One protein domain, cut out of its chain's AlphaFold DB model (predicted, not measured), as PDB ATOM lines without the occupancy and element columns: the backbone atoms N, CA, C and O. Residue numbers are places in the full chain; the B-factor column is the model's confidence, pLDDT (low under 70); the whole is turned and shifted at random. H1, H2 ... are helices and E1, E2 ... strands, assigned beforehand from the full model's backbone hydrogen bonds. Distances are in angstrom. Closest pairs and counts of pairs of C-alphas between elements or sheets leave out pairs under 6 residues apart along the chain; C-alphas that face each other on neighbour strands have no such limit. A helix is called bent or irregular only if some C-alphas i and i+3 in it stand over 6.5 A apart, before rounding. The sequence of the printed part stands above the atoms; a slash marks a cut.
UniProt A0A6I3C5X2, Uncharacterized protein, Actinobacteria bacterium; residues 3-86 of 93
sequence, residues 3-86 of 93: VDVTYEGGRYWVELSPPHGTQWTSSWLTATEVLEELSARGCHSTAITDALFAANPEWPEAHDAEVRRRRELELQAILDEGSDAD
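This is residues 3 to 86 of the 93 residues of an uncharacterized protein of Actinobacteria bacterium (UniProt A0A6I3C5X2). A small body, in which a hairpin of two helices, H1 and H2, packs on a hairpin of two strands, E1 and E2, bears a long helix, H3, as an arm. Residues 68 to 86 of H3 stick out free of the body, and this arm makes the length of the whole. The printed part has 84 residues, with three named helices and two named strands in the order E1, E2, H1, H2, H3; the sheet E1 - E2 is antiparallel, and the class is mixed, helices and strands. The whole is loose, with a radius of gyration of the C-alphas of 16.2 A and spans of 58 by 27 by 21 A.

E1 is residues 3 to 8, from C-alpha 3 at (37.220, -1.212, -52.708), and is 16.4 A long from first to last C-alpha. E2, residues 11 to 17, is 19.9 A long. After residues 18 to 30, which hold no named element, H1 takes residues 31 to 40, 14.4 A, beginning at C-alpha 31 at (40.095, 4.163, -40.147). H2, residues 45 to 55, is 15.3 A long. H3, residues 59 to 86, is 42.4 A long and ends at C-alpha 86 at (25.275, 8.559, -4.210); it is neither bent nor irregular, but only just: C-alphas 83 and 86 are 6.1 A apart.

E1 and E2 form a hairpin, antiparallel at 159 degrees between their directions, with N 6 and O 13 at 2.8 A and N 4 and O 15 at 2.9 A, both within hydrogen-bond range. Residues 15 to 16 of E2 also pair, antiparallel, with residues 24 to 25. The closest C-alphas of E2 and H1 are those of Tyr 12 and Ala 31, 6.7 A apart. Those of E1 and H2 are Tyr 7 and Ala 55, 5.7 A apart. E2 and H2 are near each other, with 6 pairs of C-alphas within 10 A. H1 and H2, a helical hairpin, touch, closest at the C-alphas of Leu 35 and Ile 48, 6.6 A; they run opposite ways at a tilt of 37 degrees, only just steep. H3 touches H1 with residues 59 to 67 alone, closest at the C-alphas of Ala 31 and His 63, 5.6 A, about perpendicular at 86 degrees. H2 and H3 are close but not clearly touching, with the C-alphas of Phe 53 and Trp 59 closest at 6.6 A. H3 is apart from both E1 and E2. Each O i to N i+4 pair is within hydrogen-bond range in H1 and H2, and 20 of 24 are in H3.

The C-alphas farthest apart are those of His 20 and Asp 86, 57.9 A. Without residues 68 to 86 the body spans 36 by 21 by 17 A. The printed part has no cut. The link from E2 to H1 is long, at 13 residues; the others are tight. The mean pLDDT of the printed part is 87.4, and residues 81 to 86 are under 70.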
ATOM      1  N   VAL A   3      37.175  -2.164 -53.816       90.62
ATOM      2  CA  VAL A   3      37.220  -1.212 -52.708       90.62
ATOM      3  C   VAL A   3      38.442  -0.346 -52.948       90.62
ATOM      4  O   VAL A   3      39.566  -0.838 -52.902       90.62
ATOM      5  N   ASP A   4      38.203   0.927 -53.212       92.38
ATOM      6  CA  ASP A   4      39.232   1.920 -53.461       92.38
ATOM      7  C   ASP A   4      39.245   2.883 -52.270       92.38
ATOM      8  O   ASP A   4      38.202   3.378 -51.842       92.38
ATOM      9  N   VAL A   5      40.420   3.098 -51.680       94.75
ATOM     10  CA  VAL A   5      40.581   3.924 -50.479       94.75
ATOM     11  C   VAL A   5      41.611   5.005 -50.760       94.75
ATOM     12  O   VAL A   5      42.726   4.724 -51.190       94.75
ATOM     13  N   THR A   6      41.237   6.249 -50.483       95.12
ATOM     14  CA  THR A   6      42.109   7.419 -50.592       95.12
ATOM     15  C   THR A   6      42.339   7.996 -49.207       95.12
ATOM     16  O   THR A   6      41.381   8.254 -48.481       95.12
ATOM     17  N   TYR A   7      43.598   8.207 -48.831       94.50
ATOM     18  CA  TYR A   7      43.961   8.821 -47.557       94.50
ATOM     19  C   TYR A   7      44.419  10.266 -47.764       94.50
ATOM     20  O   TYR A   7      45.379  10.520 -48.489       94.50
ATOM     21  N   GLU A   8      43.746  11.211 -47.111       94.50
ATOM     22  CA  GLU A   8      44.081  12.634 -47.157       94.50
ATOM     23  C   GLU A   8      43.835  13.285 -45.789       94.50
ATOM     24  O   GLU A   8      42.797  13.083 -45.158       94.50
ATOM     25  N   GLY A   9      44.800  14.070 -45.301       88.88
ATOM     26  CA  GLY A   9      44.609  14.908 -44.111       88.88
ATOM     27  C   GLY A   9      44.244  14.153 -42.825       88.88
ATOM     28  O   GLY A   9      43.567  14.715 -41.966       88.88
ATOM     29  N   GLY A  10      44.653  12.887 -42.685       88.56
ATOM     30  CA  GLY A  10      44.304  12.061 -41.522       88.56
ATOM     31  C   GLY A  10      42.960  11.338 -41.632       88.56
ATOM     32  O   GLY A  10      42.508  10.744 -40.655       88.56
ATOM     33  N   ARG A  11      42.304  11.396 -42.796       94.31
ATOM     34  CA  ARG A  11      41.007  10.767 -43.051       94.31
ATOM     35  C   ARG A  11      41.027   9.944 -44.331       94.31
ATOM     36  O   ARG A  11      41.888  10.108 -45.189       94.31
ATOM     37  N   TYR A  12      40.048   9.062 -44.442       94.44
ATOM     38  CA  TYR A  12      39.885   8.101 -45.515       94.44
ATOM     39  C   TYR A  12      38.603   8.393 -46.281       94.44
ATOM     40  O   TYR A  12      37.529   8.541 -45.700       94.44
ATOM     41  N   TRP A  13      38.725   8.455 -47.597       95.56
ATOM     42  CA  TRP A  13      37.613   8.432 -48.527       95.56
ATOM     43  C   TRP A  13      37.549   7.051 -49.162       95.56
ATOM     44  O   TRP A  13      38.571   6.528 -49.606       95.56
ATOM     45  N   VAL A  14      36.366   6.455 -49.198       95.12
ATOM     46  CA  VAL A  14      36.164   5.089 -49.670       95.12
ATOM     47  C   VAL A  14      35.207   5.095 -50.841       95.12
ATOM     48  O   VAL A  14      34.119   5.665 -50.768       95.12
ATOM     49  N   GLU A  15      35.588   4.397 -51.899       93.88
ATOM     50  CA  GLU A  15      34.748   4.147 -53.056       93.88
ATOM     51  C   GLU A  15      34.547   2.644 -53.216       93.88
ATOM     52  O   GLU A  15      35.482   1.848 -53.272       93.88
ATOM     53  N   LEU A  16      33.285   2.247 -53.273       91.69
ATOM     54  CA  LEU A  16      32.864   0.865 -53.365       91.69
ATOM     55  C   LEU A  16      32.186   0.640 -54.708       91.69
ATOM     56  O   LEU A  16      31.110   1.180 -54.973       91.69
ATOM     57  N   SER A  17      32.792  -0.211 -55.528       90.50
ATOM     58  CA  SER A  17      32.284  -0.546 -56.859       90.50
ATOM     59  C   SER A  17      31.857  -2.019 -56.912       90.50
ATOM     60  O   SER A  17      32.689  -2.912 -57.147       90.50
ATOM     61  N   PRO A  18      30.571  -2.337 -56.659       83.31
ATOM     62  CA  PRO A  18      30.054  -3.691 -56.833       83.31
ATOM     63  C   PRO A  18      30.021  -4.084 -58.326       83.31
ATOM     64  O   PRO A  18      29.823  -3.228 -59.184       83.31
ATOM     65  N   PRO A  19      30.194  -5.379 -58.671       80.38
ATOM     66  CA  PRO A  19      30.200  -5.834 -60.068       80.38
ATOM     67  C   PRO A  19      28.830  -5.686 -60.745       80.38
ATOM     68  O   PRO A  19      28.742  -5.484 -61.952       80.38
ATOM     69  N   HIS A  20      27.761  -5.773 -59.953       80.44
ATOM     70  CA  HIS A  20      26.392  -5.509 -60.365       80.44
ATOM     71  C   HIS A  20      25.759  -4.634 -59.283       80.44
ATOM     72  O   HIS A  20      25.418  -5.132 -58.212       80.44
ATOM     73  N   GLY A  21      25.666  -3.326 -59.519       75.88
ATOM     74  CA  GLY A  21      25.058  -2.404 -58.563       75.88
ATOM     75  C   GLY A  21      25.483  -0.954 -58.753       75.88
ATOM     76  O   GLY A  21      26.203  -0.611 -59.689       75.88
ATOM     77  N   THR A  22      25.011  -0.112 -57.842       85.81
ATOM     78  CA  THR A  22      25.355   1.308 -57.782       85.81
ATOM     79  C   THR A  22      26.671   1.485 -57.035       85.81
ATOM     80  O   THR A  22      26.867   0.886 -55.976       85.81
ATOM     81  N   GLN A  23      27.563   2.309 -57.584       89.12
ATOM     82  CA  GLN A  23      28.768   2.738 -56.883       89.12
ATOM     83  C   GLN A  23      28.370   3.495 -55.614       89.12
ATOM     84  O   GLN A  23      27.468   4.334 -55.638       89.12
ATOM     85  N   TRP A  24      29.040   3.196 -54.511       91.38
ATOM     86  CA  TRP A  24      28.857   3.909 -53.255       91.38
ATOM     87  C   TRP A  24      30.144   4.637 -52.894       91.38
ATOM     88  O   TRP A  24      31.230   4.085 -53.053       91.38
ATOM     89  N   THR A  25      30.021   5.860 -52.396       93.44
ATOM     90  CA  THR A  25      31.146   6.641 -51.887       93.44
ATOM     91  C   THR A  25      30.865   7.073 -50.456       93.44
ATOM     92  O   THR A  25      29.727   7.400 -50.097       93.44
ATOM     93  N   SER A  26      31.894   7.030 -49.617       93.00
ATOM     94  CA  SER A  26      31.821   7.507 -48.242       93.00
ATOM     95  C   SER A  26      32.070   9.011 -48.169       93.00
ATOM     96  O   SER A  26      32.556   9.624 -49.110       93.00
ATOM     97  N   SER A  27      31.785   9.612 -47.014       94.56
ATOM     98  CA  SER A  27      32.412  10.889 -46.639       94.56
ATOM     99  C   SER A  27      33.846  10.654 -46.136       94.56
ATOM    100  O   SER A  27      34.321   9.520 -46.131       94.56
ATOM    101  N   TRP A  28      34.543  11.703 -45.695       95.31
ATOM    102  CA  TRP A  28      35.852  11.569 -45.046       95.31
ATOM    103  C   TRP A  28      35.726  10.944 -43.650       95.31
ATOM    104  O   TRP A  28      35.323  11.620 -42.698       95.31
ATOM    105  N   LEU A  29      36.109   9.674 -43.549       93.50
ATOM    106  CA  LEU A  29      35.981   8.814 -42.375       93.50
ATOM    107  C   LEU A  29      37.330   8.574 -41.685       93.50
ATOM    108  O   LEU A  29      38.394   8.681 -42.289       93.50
ATOM    109  N   THR A  30      37.306   8.214 -40.408       93.25
ATOM    110  CA  THR A  30      38.457   7.622 -39.712       93.25
ATOM    111  C   THR A  30      38.651   6.156 -40.117       93.25
ATOM    112  O   THR A  30      37.734   5.521 -40.635       93.25
ATOM    113  N   ALA A  31      39.830   5.579 -39.855       92.19
ATOM    114  CA  ALA A  31      40.095   4.163 -40.147       92.19
ATOM    115  C   ALA A  31      39.071   3.222 -39.479       92.19
ATOM    116  O   ALA A  31      38.628   2.244 -40.079       92.19
ATOM    117  N   THR A  32      38.653   3.553 -38.254       91.69
ATOM    118  CA  THR A  32      37.626   2.813 -37.510       91.69
ATOM    119  C   THR A  32      36.270   2.883 -38.205       91.69
ATOM    120  O   THR A  32      35.654   1.850 -38.442       91.69
ATOM    121  N   GLU A  33      35.835   4.076 -38.614       93.56
ATOM    122  CA  GLU A  33      34.565   4.244 -39.328       93.56
ATOM    123  C   GLU A  33      34.557   3.524 -40.681       93.56
ATOM    124  O   GLU A  33      33.537   2.961 -41.065       93.56
ATOM    125  N   VAL A  34      35.688   3.486 -41.396       93.31
ATOM    126  CA  VAL A  34      35.809   2.708 -42.641       93.31
ATOM    127  C   VAL A  34      35.559   1.222 -42.390       93.31
ATOM    128  O   VAL A  34      34.820   0.592 -43.148       93.31
ATOM    129  N   LEU A  35      36.146   0.661 -41.328       92.62
ATOM    130  CA  LEU A  35      35.928  -0.735 -40.945       92.62
ATOM    131  C   LEU A  35      34.456  -0.999 -40.619       92.62
ATOM    132  O   LEU A  35      33.899  -1.983 -41.103       92.62
ATOM    133  N   GLU A  36      33.822  -0.117 -39.844       92.12
ATOM    134  CA  GLU A  36      32.407  -0.220 -39.473       92.12
ATOM    135  C   GLU A  36      31.494  -0.156 -40.711       92.12
ATOM    136  O   GLU A  36      30.684  -1.056 -40.941       92.12
ATOM    137  N   GLU A  37      31.678   0.857 -41.561       92.81
ATOM    138  CA  GLU A  37      30.860   1.097 -42.752       92.81
ATOM    139  C   GLU A  37      30.995  -0.024 -43.788       92.81
ATOM    140  O   GLU A  37      29.997  -0.501 -44.343       92.81
ATOM    141  N   LEU A  38      32.221  -0.461 -44.074       90.94
ATOM    142  CA  LEU A  38      32.448  -1.513 -45.057       90.94
ATOM    143  C   LEU A  38      32.026  -2.889 -44.531       90.94
ATOM    144  O   LEU A  38      31.459  -3.677 -45.292       90.94
ATOM    145  N   SER A  39      32.220  -3.164 -43.240       91.44
ATOM    146  CA  SER A  39      31.717  -4.385 -42.599       91.44
ATOM    147  C   SER A  39      30.188  -4.455 -42.664       91.44
ATOM    148  O   SER A  39      29.634  -5.472 -43.085       91.44
ATOM    149  N   ALA A  40      29.491  -3.350 -42.372       90.75
ATOM    150  CA  ALA A  40      28.030  -3.266 -42.469       90.75
ATOM    151  C   ALA A  40      27.500  -3.515 -43.895       90.75
ATOM    152  O   ALA A  40      26.387  -4.007 -44.074       90.75
ATOM    153  N   ARG A  41      28.310  -3.216 -44.918       88.62
ATOM    154  CA  ARG A  41      28.002  -3.471 -46.337       88.62
ATOM    155  C   ARG A  41      28.367  -4.888 -46.794       88.62
ATOM    156  O   ARG A  41      28.117  -5.232 -47.948       88.62
ATOM    157  N   GLY A  42      28.929  -5.713 -45.912       88.62
ATOM    158  CA  GLY A  42      29.310  -7.096 -46.199       88.62
ATOM    159  C   GLY A  42      30.681  -7.249 -46.860       88.62
ATOM    160  O   GLY A  42      30.963  -8.303 -47.431       88.62
ATOM    161  N   CYS A  43      31.544  -6.230 -46.803       88.88
ATOM    162  CA  CYS A  43      32.925  -6.371 -47.252       88.88
ATOM    163  C   CYS A  43      33.699  -7.299 -46.312       88.88
ATOM    164  O   CYS A  43      33.609  -7.197 -45.089       88.88
ATOM    165  N   HIS A  44      34.521  -8.177 -46.884       89.81
ATOM    166  CA  HIS A  44      35.421  -9.006 -46.091       89.81
ATOM    167  C   HIS A  44      36.467  -8.141 -45.389       89.81
ATOM    168  O   HIS A  44      37.086  -7.293 -46.033       89.81
ATOM    169  N   SER A  45      36.716  -8.405 -44.100       89.62
ATOM    170  CA  SER A  45      37.673  -7.620 -43.309       89.62
ATOM    171  C   SER A  45      39.042  -7.544 -43.976       89.62
ATOM    172  O   SER A  45      39.625  -6.473 -44.016       89.62
ATOM    173  N   THR A  46      39.507  -8.638 -44.584       91.62
ATOM    174  CA  THR A  46      40.784  -8.695 -45.300       91.62
ATOM    175  C   THR A  46      40.844  -7.709 -46.459       91.62
ATOM    176  O   THR A  46      41.856  -7.044 -46.624       91.62
ATOM    177  N   ALA A  47      39.764  -7.574 -47.235       90.81
ATOM    178  CA  ALA A  47      39.704  -6.614 -48.337       90.81
ATOM    179  C   ALA A  47      39.717  -5.169 -47.821       90.81
ATOM    180  O   ALA A  47      40.349  -4.306 -48.420       90.81
ATOM    181  N   ILE A  48      39.058  -4.917 -46.686       92.25
ATOM    182  CA  ILE A  48      39.050  -3.597 -46.047       92.25
ATOM    183  C   ILE A  48      40.449  -3.240 -45.538       92.25
ATOM    184  O   ILE A  48      40.959  -2.163 -45.833       92.25
ATOM    185  N   THR A  49      41.083  -4.147 -44.790       92.81
ATOM    186  CA  THR A  49      42.409  -3.918 -44.209       92.81
ATOM    187  C   THR A  49      43.492  -3.807 -45.272       92.81
ATOM    188  O   THR A  49      44.412  -3.016 -45.100       92.81
ATOM    189  N   ASP A  50      43.384  -4.565 -46.366       93.50
ATOM    190  CA  ASP A  50      44.314  -4.488 -47.496       93.50
ATOM    191  C   ASP A  50      44.198  -3.132 -48.206       93.50
ATOM    192  O   ASP A  50      45.203  -2.456 -48.407       93.50
ATOM    193  N   ALA A  51      42.970  -2.662 -48.459       92.94
ATOM    194  CA  ALA A  51      42.735  -1.350 -49.057       92.94
ATOM    195  C   ALA A  51      43.197  -0.195 -48.147       92.94
ATOM    196  O   ALA A  51      43.818   0.758 -48.618       92.94
ATOM    197  N   LEU A  52      42.958  -0.291 -46.833       93.44
ATOM    198  CA  LEU A  52      43.481   0.670 -45.856       93.44
ATOM    199  C   LEU A  52      45.013   0.674 -45.829       93.44
ATOM    200  O   LEU A  52      45.611   1.747 -45.823       93.44
ATOM    201  N   PHE A  53      45.644  -0.503 -45.855       94.00
ATOM    202  CA  PHE A  53      47.102  -0.634 -45.869       94.00
ATOM    203  C   PHE A  53      47.721  -0.093 -47.158       94.00
ATOM    204  O   PHE A  53      48.753   0.573 -47.108       94.00
ATOM    205  N   ALA A  54      47.070  -0.321 -48.300       93.88
ATOM    206  CA  ALA A  54      47.478   0.231 -49.584       93.88
ATOM    207  C   ALA A  54      47.392   1.768 -49.614       93.88
ATOM    208  O   ALA A  54      48.265   2.414 -50.193       93.88
ATOM    209  N   ALA A  55      46.371   2.355 -48.979       94.06
ATOM    210  CA  ALA A  55      46.182   3.806 -48.923       94.06
ATOM    211  C   ALA A  55      47.098   4.499 -47.902       94.06
ATOM    212  O   ALA A  55      47.629   5.577 -48.166       94.06
ATOM    213  N   ASN A  56      47.263   3.898 -46.722       93.44
ATOM    214  CA  ASN A  56      48.122   4.401 -45.659       93.44
ATOM    215  C   ASN A  56      48.642   3.236 -44.799       93.44
ATOM    216  O   ASN A  56      47.890   2.737 -43.963       93.44
ATOM    217  N   PRO A  57      49.918   2.832 -44.903       93.69
ATOM    218  CA  PRO A  57      50.460   1.732 -44.103       93.69
ATOM    219  C   PRO A  57      50.485   2.019 -42.590       93.69
ATOM    220  O   PRO A  57      50.539   1.080 -41.800       93.69
ATOM    221  N   GLU A  58      50.394   3.288 -42.178       91.75
ATOM    222  CA  GLU A  58      50.347   3.718 -40.771       91.75
ATOM    223  C   GLU A  58      48.914   3.720 -40.192       91.75
ATOM    224  O   GLU A  58      48.689   4.116 -39.046       91.75
ATOM    225  N   TRP A  59      47.911   3.258 -40.955       91.38
ATOM    226  CA  TRP A  59      46.521   3.178 -40.491       91.38
ATOM    227  C   TRP A  59      46.303   2.388 -39.185       91.38
ATOM    228  O   TRP A  59      45.413   2.797 -38.431       91.38
ATOM    229  N   PRO A  60      47.053   1.303 -38.868       91.19
ATOM    230  CA  PRO A  60      46.808   0.536 -37.650       91.19
ATOM    231  C   PRO A  60      47.043   1.375 -36.392       91.19
ATOM    232  O   PRO A  60      46.250   1.309 -35.461       91.19
ATOM    233  N   GLU A  61      48.066   2.234 -36.388       89.50
ATOM    234  CA  GLU A  61      48.372   3.097 -35.242       89.50
ATOM    235  C   GLU A  61      47.284   4.153 -35.022       89.50
ATOM    236  O   GLU A  61      46.871   4.407 -33.889       89.50
ATOM    237  N   ALA A  62      46.774   4.737 -36.110       86.38
ATOM    238  CA  ALA A  62      45.658   5.675 -36.054       86.38
ATOM    239  C   ALA A  62      44.369   4.997 -35.553       86.38
ATOM    240  O   ALA A  62      43.631   5.579 -34.754       86.38
ATOM    241  N   HIS A  63      44.115   3.759 -35.987       89.75
ATOM    242  CA  HIS A  63      42.993   2.955 -35.513       89.75
ATOM    243  C   HIS A  63      43.123   2.620 -34.020       89.75
ATOM    244  O   HIS A  63      42.191   2.878 -33.259       89.75
ATOM    245  N   ASP A  64      44.281   2.131 -33.575       89.31
ATOM    246  CA  ASP A  64      44.539   1.797 -32.170       89.31
ATOM    247  C   ASP A  64      44.404   3.020 -31.250       89.31
ATOM    248  O   ASP A  64      43.850   2.925 -30.149       89.31
ATOM    249  N   ALA A  65      44.884   4.186 -31.693       87.44
ATOM    250  CA  ALA A  65      44.741   5.436 -30.953       87.44
ATOM    251  C   ALA A  65      43.266   5.839 -30.786       87.44
ATOM    252  O   ALA A  65      42.848   6.205 -29.684       87.44
ATOM    253  N   GLU A  66      42.469   5.727 -31.849       88.25
ATOM    254  CA  GLU A  66      41.034   6.021 -31.818       88.25
ATOM    255  C   GLU A  66      40.265   5.019 -30.946       88.25
ATOM    256  O   GLU A  66      39.448   5.421 -30.118       88.25
ATOM    257  N   VAL A  67      40.555   3.719 -31.058       88.69
ATOM    258  CA  VAL A  67      39.937   2.678 -30.217       88.69
ATOM    259  C   VAL A  67      40.235   2.927 -28.739       88.69
ATOM    260  O   VAL A  67      39.329   2.861 -27.904       88.69
ATOM    261  N   ARG A  68      41.483   3.279 -28.399       87.50
ATOM    262  CA  ARG A  68      41.864   3.645 -27.027       87.50
ATOM    263  C   ARG A  68      41.070   4.853 -26.534       87.50
ATOM    264  O   ARG A  68      40.550   4.813 -25.422       87.50
ATOM    265  N   ARG A  69      40.936   5.892 -27.364       86.38
ATOM    266  CA  ARG A  69      40.180   7.106 -27.038       86.38
ATOM    267  C   ARG A  69      38.696   6.818 -26.803       86.38
ATOM    268  O   ARG A  69      38.138   7.302 -25.824       86.38
ATOM    269  N   ARG A  70      38.058   6.013 -27.661       87.00
ATOM    270  CA  ARG A  70      36.649   5.612 -27.494       87.00
ATOM    271  C   ARG A  70      36.437   4.835 -26.195       87.00
ATOM    272  O   ARG A  70      35.501   5.129 -25.460       87.00
ATOM    273  N   ARG A  71      37.337   3.899 -25.878       87.56
ATOM    274  CA  ARG A  71      37.272   3.108 -24.640       87.56
ATOM    275  C   ARG A  71      37.466   3.956 -23.382       87.56
ATOM    276  O   ARG A  71      36.829   3.700 -22.368       87.56
ATOM    277  N   GLU A  72      38.342   4.955 -23.441       88.12
ATOM    278  CA  GLU A  72      38.539   5.905 -22.341       88.12
ATOM    279  C   GLU A  72      37.300   6.782 -22.118       88.12
ATOM    280  O   GLU A  72      36.867   6.943 -20.980       88.12
ATOM    281  N   LEU A  73      36.679   7.278 -23.194       85.50
ATOM    282  CA  LEU A  73      35.432   8.046 -23.116       85.50
ATOM    283  C   LEU A  73      34.270   7.217 -22.555       85.50
ATOM    284  O   LEU A  73      33.515   7.718 -21.727       85.50
ATOM    285  N   GLU A  74      34.141   5.956 -22.970       85.06
ATOM    286  CA  GLU A  74      33.134   5.038 -22.427       85.06
ATOM    287  C   GLU A  74      33.338   4.812 -20.923       85.06
ATOM    288  O   GLU A  74      32.392   4.888 -20.143       85.06
ATOM    289  N   LEU A  75      34.587   4.619 -20.491       82.31
ATOM    290  CA  LEU A  75      34.915   4.449 -19.077       82.31
ATOM    291  C   LEU A  75      34.644   5.723 -18.261       82.31
ATOM    292  O   LEU A  75      34.143   5.637 -17.143       82.31
ATOM    293  N   GLN A  76      34.922   6.899 -18.828       80.25
ATOM    294  CA  GLN A  76      34.600   8.186 -18.212       80.25
ATOM    295  C   GLN A  76      33.086   8.391 -18.064       80.25
ATOM    296  O   GLN A  76      32.648   8.878 -17.026       80.25
ATOM    297  N   ALA A  77      32.292   8.003 -19.066       80.12
ATOM    298  CA  ALA A  77      30.833   8.105 -19.015       80.12
ATOM    299  C   ALA A  77      30.230   7.216 -17.913       80.12
ATOM    300  O   ALA A  77      29.343   7.652 -17.186       80.12
ATOM    301  N   ILE A  78      30.763   6.002 -17.731       78.25
ATOM    302  CA  ILE A  78      30.337   5.088 -16.657       78.25
ATOM    303  C   ILE A  78      30.645   5.673 -15.269       78.25
ATOM    304  O   ILE A  78      29.843   5.544 -14.345       78.25
ATOM    305  N   LEU A  79      31.808   6.313 -15.104       76.25
ATOM    306  CA  LEU A  79      32.203   6.935 -13.835       76.25
ATOM    307  C   LEU A  79      31.360   8.173 -13.490       76.25
ATOM    308  O   LEU A  79      31.130   8.429 -12.311       76.25
ATOM    309  N   ASP A  80      30.902   8.922 -14.493       72.06
ATOM    310  CA  ASP A  80      30.028  10.089 -14.318       72.06
ATOM    311  C   ASP A  80      28.609   9.672 -13.879       72.06
ATOM    312  O   ASP A  80      28.084  10.200 -12.900       72.06
ATOM    313  N   GLU A  81      28.035   8.637 -14.506       62.56
ATOM    314  CA  GLU A  81      26.690   8.124 -14.181       62.56
ATOM    315  C   GLU A  81      26.612   7.492 -12.774       62.56
ATOM    316  O   GLU A  81      25.589   7.584 -12.095       62.56
ATOM    317  N   GLY A  82      27.710   6.904 -12.285       58.28
ATOM    318  CA  GLY A  82      27.799   6.366 -10.921       58.28
ATOM    319  C   GLY A  82      27.920   7.424  -9.815       58.28
ATOM    320  O   GLY A  82      27.701   7.101  -8.649       58.28
ATOM    321  N   SER A  83      28.259   8.671 -10.159       55.12
ATOM    322  CA  SER A  83      28.479   9.764  -9.199       55.12
ATOM    323  C   SER A  83      27.171  10.447  -8.765       55.12
ATOM    324  O   SER A  83      27.069  10.947  -7.646       55.12
ATOM    325  N   ASP A  84      26.140  10.432  -9.617       56.12
ATOM    326  CA  ASP A  84      24.843  11.069  -9.331       56.12
ATOM    327  C   ASP A  84      23.958  10.217  -8.395       56.12
ATOM    328  O   ASP A  84      23.118  10.738  -7.660       56.12
ATOM    329  N   ALA A  85      24.182   8.897  -8.355       54.88
ATOM    330  CA  ALA A  85      23.390   7.962  -7.553       54.88
ATOM    331  C   ALA A  85      23.694   8.003  -6.039       54.88
ATOM    332  O   ALA A  85      22.845   7.607  -5.242       54.88
ATOM    333  N   ASP A  86      24.868   8.496  -5.627       54.56
ATOM    334  CA  ASP A  86      25.275   8.559  -4.210       54.56
ATOM    335  C   ASP A  86      24.779   9.839  -3.501       54.56
ATOM    336  O   ASP A  86      24.825   9.948  -2.280       54.56
TER     337      ASP A  86